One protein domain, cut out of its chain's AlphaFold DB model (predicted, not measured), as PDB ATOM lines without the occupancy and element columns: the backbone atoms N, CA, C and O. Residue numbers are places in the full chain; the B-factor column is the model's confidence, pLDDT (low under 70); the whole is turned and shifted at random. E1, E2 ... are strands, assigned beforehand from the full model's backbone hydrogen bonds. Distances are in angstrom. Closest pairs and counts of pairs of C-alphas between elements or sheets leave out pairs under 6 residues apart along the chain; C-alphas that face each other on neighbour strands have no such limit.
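Overview. This is residues 451 to 518 of the 550 residues of an uncharacterized protein of Paenibacillus sp. N3.4 (UniProt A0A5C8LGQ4). A twisted antiparallel sheet of four strands, E1 to E4, is partly covered on one face by the hairpin E5 and E6, making a small, lopsided sandwich. The long link of residues 494 to 505 swings from E4 round to E5 past the E1 edge. The printed part has 68 residues, with six named strands, E1 to E6, and no named helix; the class is all strand, and the larger sheet's order is E1, E2, E3, E4. It is compact, with a radius of gyration of the C-alphas of 12.2 A, and its outline is elongated, 39 by 21 by 21 A.

Along the chain. E1, residues 451 to 459, begins with C-alpha 451 at (156.792, 331.146, 230.590) and is 23.7 A long. E2, residues 462 to 469, measures 23.2 A. E3 is residues 477 to 482, 16.6 A, and E4 residues 488 to 493, 16.3 A. E5, residues 506 to 511, measures 16.8 A, and E6, residues 514 to 518, 13.6 A, ending with C-alpha 518 at (151.768, 330.987, 215.170).

Arrangement. E1 to E4 form a meander, each strand the antiparallel neighbour of the one before. N 457 and O 464 of E1 and E2 are 2.8 A apart, N 465 and O 478 of E2 and E3 2.8 A, and N 479 and O 491 of E3 and E4 2.9 A, within hydrogen-bond range. In the hairpin E5 and E6, N 509 and O 516 are 2.8 A apart. The two sheets' strands stand at 38 degrees. The closest C-alphas of E2 and E5 are those of Gly 462 and Leu 509, 5.3 A. E2 and E6 are near each other; E4 and E6 are apart.

Size, cuts and confidence. The C-alphas of Gly 471 and Arg 513, 39.8 A, are the farthest apart. The printed part has no cut. The link E4 to E5 is long. Residues 470 to 473 and 496 to 501 have pLDDT under 70.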
ATOM      1  N   GLU A 451     157.230 332.519 230.322       78.31
ATOM      2  CA  GLU A 451     156.792 331.146 230.590       78.31
ATOM      3  C   GLU A 451     155.863 330.601 229.502       78.31
ATOM      4  O   GLU A 451     155.863 329.404 229.192       78.31
ATOM      5  N   ARG A 452     155.020 331.469 228.936       75.50
ATOM      6  CA  ARG A 452     153.986 331.075 227.974       75.50
ATOM      7  C   ARG A 452     153.534 332.236 227.104       75.50
ATOM      8  O   ARG A 452     153.649 333.401 227.478       75.50
ATOM      9  N   VAL A 453     152.894 331.894 225.991       82.38
ATOM     10  CA  VAL A 453     152.054 332.843 225.258       82.38
ATOM     11  C   VAL A 453     150.825 333.160 226.117       82.38
ATOM     12  O   VAL A 453     150.092 332.258 226.540       82.38
ATOM     13  N   HIS A 454     150.624 334.438 226.431       80.12
ATOM     14  CA  HIS A 454     149.442 334.928 227.132       80.12
ATOM     15  C   HIS A 454     148.258 335.035 226.173       80.12
ATOM     16  O   HIS A 454     147.184 334.479 226.428       80.12
ATOM     17  N   ALA A 455     148.460 335.737 225.063       84.06
ATOM     18  CA  ALA A 455     147.448 335.995 224.057       84.06
ATOM     19  C   ALA A 455     148.097 336.234 222.694       84.06
ATOM     20  O   ALA A 455     149.301 336.446 222.578       84.06
ATOM     21  N   MET A 456     147.276 336.164 221.655       86.81
ATOM     22  CA  MET A 456     147.677 336.460 220.294       86.81
ATOM     23  C   MET A 456     146.530 337.183 219.603       86.81
ATOM     24  O   MET A 456     145.368 336.830 219.825       86.81
ATOM     25  N   TYR A 457     146.864 338.171 218.785       87.19
ATOM     26  CA  TYR A 457     145.923 339.053 218.107       87.19
ATOM     27  C   TYR A 457     146.301 339.139 216.638       87.19
ATOM     28  O   TYR A 457     147.458 339.412 216.319       87.19
ATOM     29  N   GLU A 458     145.346 338.909 215.745       85.81
ATOM     30  CA  GLU A 458     145.547 339.225 214.331       85.81
ATOM     31  C   GLU A 458     145.380 340.729 214.110       85.81
ATOM     32  O   GLU A 458     144.507 341.370 214.699       85.81
ATOM     33  N   THR A 459     146.234 341.286 213.257       82.88
ATOM     34  CA  THR A 459     146.163 342.671 212.794       82.88
ATOM     35  C   THR A 459     146.038 342.682 211.275       82.88
ATOM     36  O   THR A 459     146.254 341.673 210.605       82.88
ATOM     37  N   THR A 460     145.667 343.822 210.698       81.19
ATOM     38  CA  THR A 460     145.492 343.965 209.241       81.19
ATOM     39  C   THR A 460     146.772 343.684 208.449       81.19
ATOM     40  O   THR A 460     146.712 343.304 207.283       81.19
ATOM     41  N   ASP A 461     147.921 343.860 209.090       82.94
ATOM     42  CA  ASP A 461     149.272 343.788 208.544       82.94
ATOM     43  C   ASP A 461     150.115 342.647 209.151       82.94
ATOM     44  O   ASP A 461     151.308 342.528 208.858       82.94
ATOM     45  N   GLY A 462     149.518 341.785 209.982       88.19
ATOM     46  CA  GLY A 462     150.206 340.652 210.592       88.19
ATOM     47  C   GLY A 462     149.547 340.142 211.865       88.19
ATOM     48  O   GLY A 462     148.345 339.897 211.907       88.19
ATOM     49  N   PHE A 463     150.347 339.893 212.899       88.56
ATOM     50  CA  PHE A 463     149.826 339.471 214.197       88.56
ATOM     51  C   PHE A 463     150.756 339.870 215.342       88.56
ATOM     52  O   PHE A 463     151.941 340.153 215.154       88.56
ATOM     53  N   VAL A 464     150.199 339.917 216.542       89.06
ATOM     54  CA  VAL A 464     150.868 340.291 217.787       89.06
ATOM     55  C   VAL A 464     150.747 339.140 218.774       89.06
ATOM     56  O   VAL A 464     149.676 338.553 218.909       89.06
ATOM     57  N   VAL A 465     151.835 338.806 219.460       87.44
ATOM     58  CA  VAL A 465     151.897 337.768 220.491       87.44
ATOM     59  C   VAL A 465     152.260 338.423 221.816       87.44
ATOM     60  O   VAL A 465     153.374 338.911 221.990       87.44
ATOM     61  N   GLU A 466     151.331 338.399 222.763       87.69
ATOM     62  CA  GLU A 466     151.586 338.787 224.146       87.69
ATOM     63  C   GLU A 466     152.159 337.596 224.909       87.69
ATOM     64  O   GLU A 466     151.616 336.484 224.880       87.69
ATOM     65  N   LEU A 467     153.248 337.826 225.627       84.81
ATOM     66  CA  LEU A 467     153.938 336.836 226.439       84.81
ATOM     67  C   LEU A 467     153.622 337.084 227.916       84.81
ATOM     68  O   LEU A 467     153.490 338.221 228.362       84.81
ATOM     69  N   ALA A 468     153.490 336.009 228.687       80.69
ATOM     70  CA  ALA A 468     153.405 336.085 230.140       80.69
ATOM     71  C   ALA A 468     154.753 335.693 230.749       80.69
ATOM     72  O   ALA A 468     155.321 334.662 230.382       80.69
ATOM     73  N   GLY A 469     155.218 336.491 231.705       73.44
ATOM     74  CA  GLY A 469     156.390 336.205 232.527       73.44
ATOM     75  C   GLY A 469     156.166 336.648 233.969       73.44
ATOM     76  O   GLY A 469     155.298 337.478 234.252       73.44
ATOM     77  N   THR A 470     156.933 336.080 234.893       66.38
ATOM     78  CA  THR A 470     156.889 336.440 236.316       66.38
ATOM     79  C   THR A 470     157.355 337.880 236.534       66.38
ATOM     80  O   THR A 470     158.465 338.228 236.148       66.38
ATOM     81  N   GLY A 471     156.536 338.713 237.181       63.25
ATOM     82  CA  GLY A 471     156.940 340.057 237.627       63.25
ATOM     83  C   GLY A 471     156.843 341.183 236.587       63.25
ATOM     84  O   GLY A 471     157.196 342.316 236.905       63.25
ATOM     85  N   ALA A 472     156.343 340.926 235.376       61.81
ATOM     86  CA  ALA A 472     156.128 341.977 234.382       61.81
ATOM     87  C   ALA A 472     154.834 342.767 234.681       61.81
ATOM     88  O   ALA A 472     153.749 342.190 234.722       61.81
ATOM     89  N   ALA A 473     154.936 344.088 234.881       65.19
ATOM     90  CA  ALA A 473     153.771 344.961 235.101       65.19
ATOM     91  C   ALA A 473     152.878 345.087 233.849       65.19
ATOM     92  O   ALA A 473     151.667 345.271 233.958       65.19
ATOM     93  N   GLN A 474     153.481 344.958 232.665       74.12
ATOM     94  CA  GLN A 474     152.822 344.854 231.364       74.12
ATOM     95  C   GLN A 474     153.399 343.646 230.615       74.12
ATOM     96  O   GLN A 474     154.591 343.371 230.763       74.12
ATOM     97  N   PRO A 475     152.594 342.907 229.833       79.75
ATOM     98  CA  PRO A 475     153.088 341.749 229.103       79.75
ATOM     99  C   PRO A 475     154.111 342.180 228.036       79.75
ATOM    100  O   PRO A 475     153.859 343.135 227.298       79.75
ATOM    101  N   PRO A 476     155.254 341.483 227.913       85.56
ATOM    102  CA  PRO A 476     156.141 341.641 226.770       85.56
ATOM    103  C   PRO A 476     155.441 341.209 225.482       85.56
ATOM    104  O   PRO A 476     154.654 340.259 225.482       85.56
ATOM    105  N   VAL A 477     155.740 341.881 224.376       88.62
ATOM    106  CA  VAL A 477     155.032 341.701 223.107       88.62
ATOM    107  C   VAL A 477     156.000 341.404 221.970       88.62
ATOM    108  O   VAL A 477     157.022 342.071 221.821       88.62
ATOM    109  N   LEU A 478     155.653 340.414 221.146       89.31
ATOM    110  CA  LEU A 478     156.260 340.168 219.840       89.31
ATOM    111  C   LEU A 478     155.278 340.562 218.738       89.31
ATOM    112  O   LEU A 478     154.200 339.981 218.634       89.31
ATOM    113  N   SER A 479     155.662 341.499 217.881       89.38
ATOM    114  CA  SER A 479     154.867 341.916 216.725       89.38
ATOM    115  C   SER A 479     155.499 341.399 215.445       89.38
ATOM    116  O   SER A 479     156.691 341.592 215.224       89.38
ATOM    117  N   PHE A 480     154.690 340.768 214.601       89.69
ATOM    118  CA  PHE A 480     155.074 340.280 213.282       89.69
ATOM    119  C   PHE A 480     154.291 341.055 212.236       89.69
ATOM    120  O   PHE A 480     153.059 341.088 212.309       89.69
ATOM    121  N   ARG A 481     154.989 341.680 211.288       89.50
ATOM    122  CA  ARG A 481     154.394 342.538 210.256       89.50
ATOM    123  C   ARG A 481     154.942 342.210 208.879       89.50
ATOM    124  O   ARG A 481     156.132 341.921 208.747       89.50
ATOM    125  N   ALA A 482     154.079 342.216 207.868       85.00
ATOM    126  CA  ALA A 482     154.524 342.117 206.484       85.00
ATOM    127  C   ALA A 482     155.170 343.440 206.071       85.00
ATOM    128  O   ALA A 482     154.561 344.499 206.202       85.00
ATOM    129  N   ASP A 483     156.388 343.360 205.555       80.44
ATOM    130  CA  ASP A 483     157.087 344.504 204.991       80.44
ATOM    131  C   ASP A 483     156.830 344.606 203.479       80.44
ATOM    132  O   ASP A 483     156.671 343.592 202.788       80.44
ATOM    133  N   ALA A 484     156.824 345.831 202.947       77.62
ATOM    134  CA  ALA A 484     156.582 346.091 201.527       77.62
ATOM    135  C   ALA A 484     157.622 345.425 200.601       77.62
ATOM    136  O   ALA A 484     157.318 345.145 199.442       77.62
ATOM    137  N   SER A 485     158.823 345.117 201.106       79.44
ATOM    138  CA  SER A 485     159.868 344.382 200.377       79.44
ATOM    139  C   SER A 485     159.601 342.877 200.233       79.44
ATOM    140  O   SER A 485     160.314 342.189 199.501       79.44
ATOM    141  N   GLY A 486     158.590 342.338 200.923       76.75
ATOM    142  CA  GLY A 486     158.386 340.894 201.036       76.75
ATOM    143  C   GLY A 486     159.213 340.237 202.148       76.75
ATOM    144  O   GLY A 486     159.413 339.021 202.117       76.75
ATOM    145  N   ALA A 487     159.675 341.010 203.135       80.50
ATOM    146  CA  ALA A 487     160.217 340.512 204.399       80.50
ATOM    147  C   ALA A 487     159.140 340.459 205.509       80.50
ATOM    148  O   ALA A 487     158.048 341.011 205.365       80.50
ATOM    149  N   VAL A 488     159.439 339.783 206.626       83.94
ATOM    150  CA  VAL A 488     158.655 339.884 207.873       83.94
ATOM    151  C   VAL A 488     159.467 340.692 208.873       83.94
ATOM    152  O   VAL A 488     160.557 340.265 209.254       83.94
ATOM    153  N   GLN A 489     158.927 341.815 209.333       87.00
ATOM    154  CA  GLN A 489     159.494 342.544 210.460       87.00
ATOM    155  C   GLN A 489     159.026 341.897 211.767       87.00
ATOM    156  O   GLN A 489     157.824 341.719 211.981       87.00
ATOM    157  N   LEU A 490     159.979 341.542 212.632       89.69
ATOM    158  CA  LEU A 490     159.734 341.107 214.004       89.69
ATOM    159  C   LEU A 490     160.218 342.189 214.970       89.69
ATOM    160  O   LEU A 490     161.397 342.536 214.961       89.69
ATOM    161  N   THR A 491     159.326 342.650 215.841       89.31
ATOM    162  CA  THR A 491     159.647 343.606 216.908       89.31
ATOM    163  C   THR A 491     159.379 342.970 218.265       89.31
ATOM    164  O   THR A 491     158.314 342.392 218.467       89.31
ATOM    165  N   PHE A 492     160.322 343.099 219.199       87.19
ATOM    166  CA  PHE A 492     160.130 342.754 220.608       87.19
ATOM    167  C   PHE A 492     160.024 344.032 221.442       87.19
ATOM    168  O   PHE A 492     160.897 344.893 221.363       87.19
ATOM    169  N   ALA A 493     158.983 344.131 222.264       85.38
ATOM    170  CA  ALA A 493     158.819 345.182 223.259       85.38
ATOM    171  C   ALA A 493     158.740 344.549 224.653       85.38
ATOM    172  O   ALA A 493     157.877 343.710 224.908       85.38
ATOM    173  N   ALA A 494     159.626 344.958 225.567       76.12
ATOM    174  CA  ALA A 494     159.646 344.450 226.943       76.12
ATOM    175  C   ALA A 494     158.396 344.857 227.752       76.12
ATOM    176  O   ALA A 494     158.023 344.166 228.696       76.12
ATOM    177  N   SER A 495     157.734 345.945 227.351       76.25
ATOM    178  CA  SER A 495     156.435 346.399 227.847       76.25
ATOM    179  C   SER A 495     155.597 346.852 226.652       76.25
ATOM    180  O   SER A 495     155.868 347.905 226.070       76.25
ATOM    181  N   GLY A 496     154.647 346.026 226.220       65.31
ATOM    182  CA  GLY A 496     153.794 346.366 225.086       65.31
ATOM    183  C   GLY A 496     152.568 347.171 225.496       65.31
ATOM    184  O   GLY A 496     151.981 346.942 226.555       65.31
ATOM    185  N   GLU A 497     152.143 348.075 224.617       65.12
ATOM    186  CA  GLU A 497     150.790 348.618 224.681       65.12
ATOM    187  C   GLU A 497     149.775 347.501 224.428       65.12
ATOM    188  O   GLU A 497     149.991 346.589 223.620       65.12
ATOM    189  N   ARG A 498     148.652 347.568 225.143       62.56
ATOM    190  CA  ARG A 498     147.574 346.596 224.998       62.56
ATOM    191  C   ARG A 498     147.046 346.670 223.570       62.56
ATOM    192  O   ARG A 498     146.579 347.719 223.136       62.56
ATOM    193  N   THR A 499     147.129 345.561 222.847       66.94
ATOM    194  CA  THR A 499     146.653 345.526 221.463       66.94
ATOM    195  C   THR A 499     145.151 345.259 221.460       66.94
ATOM    196  O   THR A 499     144.705 344.196 221.899       66.94
ATOM    197  N   ASP A 500     144.362 346.213 220.964       60.50
ATOM    198  CA  ASP A 500     142.935 346.008 220.714       60.50
ATOM    199  C   ASP A 500     142.751 345.209 219.418       60.50
ATOM    200  O   ASP A 500     143.111 345.649 218.326       60.50
ATOM    201  N   GLY A 501     142.205 344.000 219.533       65.50
ATOM    202  CA  GLY A 501     141.990 343.107 218.398       65.50
ATOM    203  C   GLY A 501     141.256 341.827 218.787       65.50
ATOM    204  O   GLY A 501     141.066 341.525 219.969       65.50
ATOM    205  N   GLN A 502     140.839 341.041 217.791       71.19
ATOM    206  CA  GLN A 502     140.263 339.722 218.053       71.19
ATOM    207  C   GLN A 502     141.354 338.743 218.487       71.19
ATOM    208  O   GLN A 502     142.359 338.545 217.803       71.19
ATOM    209  N   ARG A 503     141.133 338.107 219.639       81.94
ATOM    210  CA  ARG A 503     142.035 337.090 220.171       81.94
ATOM    211  C   ARG A 503     141.982 335.839 219.297       81.94
ATOM    212  O   ARG A 503     140.906 335.291 219.063       81.94
ATOM    213  N   ALA A 504     143.144 335.353 218.884       79.75
ATOM    214  CA  ALA A 504     143.289 334.204 218.004       79.75
ATOM    215  C   ALA A 504     143.974 333.028 218.720       79.75
ATOM    216  O   ALA A 504     144.888 333.210 219.526       79.75
ATOM    217  N   GLN A 505     143.552 331.795 218.418       79.94
ATOM    218  CA  GLN A 505     144.288 330.585 218.827       79.94
ATOM    219  C   GLN A 505     145.360 330.185 217.808       79.94
ATOM    220  O   GLN A 505     146.348 329.545 218.164       79.94
ATOM    221  N   HIS A 506     145.173 330.591 216.556       81.88
ATOM    222  CA  HIS A 506     146.091 330.414 215.443       81.88
ATOM    223  C   HIS A 506     146.107 331.719 214.647       81.88
ATOM    224  O   HIS A 506     145.037 332.268 214.412       81.88
ATOM    225  N   ALA A 507     147.287 332.199 214.269       81.62
ATOM    226  CA  ALA A 507     147.454 333.386 213.439       81.62
ATOM    227  C   ALA A 507     148.452 333.090 212.329       81.62
ATOM    228  O   ALA A 507     149.379 332.292 212.514       81.62
ATOM    229  N   ALA A 508     148.275 333.738 211.182       80.50
ATOM    230  CA  ALA A 508     149.188 333.569 210.069       80.50
ATOM    231  C   ALA A 508     149.430 334.861 209.297       80.50
ATOM    232  O   ALA A 508     148.510 335.624 209.032       80.50
ATOM    233  N   LEU A 509     150.668 335.044 208.850       82.12
ATOM    234  CA  LEU A 509     151.100 336.151 208.014       82.12
ATOM    235  C   LEU A 509     151.644 335.607 206.693       82.12
ATOM    236  O   LEU A 509     152.608 334.841 206.672       82.12
ATOM    237  N   ALA A 510     151.013 335.975 205.583       81.12
ATOM    238  CA  ALA A 510     151.490 335.623 204.251       81.12
ATOM    239  C   ALA A 510     152.473 336.686 203.750       81.12
ATOM    240  O   ALA A 510     152.161 337.873 203.791       81.12
ATOM    241  N   VAL A 511     153.631 336.259 203.244       78.81
ATOM    242  CA  VAL A 511     154.626 337.150 202.639       78.81
ATOM    243  C   VAL A 511     155.157 336.521 201.355       78.81
ATOM    244  O   VAL A 511     155.869 335.513 201.369       78.81
ATOM    245  N   GLY A 512     154.759 337.081 200.212       77.31
ATOM    246  CA  GLY A 512     155.045 336.503 198.901       77.31
ATOM    247  C   GLY A 512     154.525 335.063 198.780       77.31
ATOM    248  O   GLY A 512     153.324 334.814 198.849       77.31
ATOM    249  N   ARG A 513     155.436 334.098 198.580       76.12
ATOM    250  CA  ARG A 513     155.120 332.652 198.534       76.12
ATOM    251  C   ARG A 513     155.305 331.939 199.878       76.12
ATOM    252  O   ARG A 513     155.077 330.732 199.950       76.12
ATOM    253  N   ALA A 514     155.758 332.647 200.906       70.06
ATOM    254  CA  ALA A 514     155.962 332.115 202.244       70.06
ATOM    255  C   ALA A 514     154.768 332.452 203.147       70.06
ATOM    256  O   ALA A 514     154.027 333.408 202.915       70.06
ATOM    257  N   ARG A 515     154.580 331.648 204.195       76.50
ATOM    258  CA  ARG A 515     153.580 331.885 205.235       76.50
ATOM    259  C   ARG A 515     154.226 331.650 206.588       76.50
ATOM    260  O   ARG A 515     154.849 330.612 206.799       76.50
ATOM    261  N   LEU A 516     154.088 332.617 207.479       77.44
ATOM    262  CA  LEU A 516     154.440 332.499 208.879       77.44
ATOM    263  C   LEU A 516     153.180 332.143 209.665       77.44
ATOM    264  O   LEU A 516     152.145 332.757 209.445       77.44
ATOM    265  N   GLU A 517     153.255 331.164 210.561       78.38
ATOM    266  CA  GLU A 517     152.118 330.707 211.362       78.38
ATOM    267  C   GLU A 517     152.518 330.621 212.839       78.38
ATOM    268  O   GLU A 517     153.602 330.135 213.174       78.38
ATOM    269  N   ALA A 518     151.629 331.064 213.723       73.75
ATOM    270  CA  ALA A 518     151.768 330.987 215.170       73.75
ATOM    271  C   ALA A 518     150.526 330.321 215.776       73.75
ATOM    272  O   ALA A 518     149.413 330.466 215.278       73.75
TER     273      ALA A 518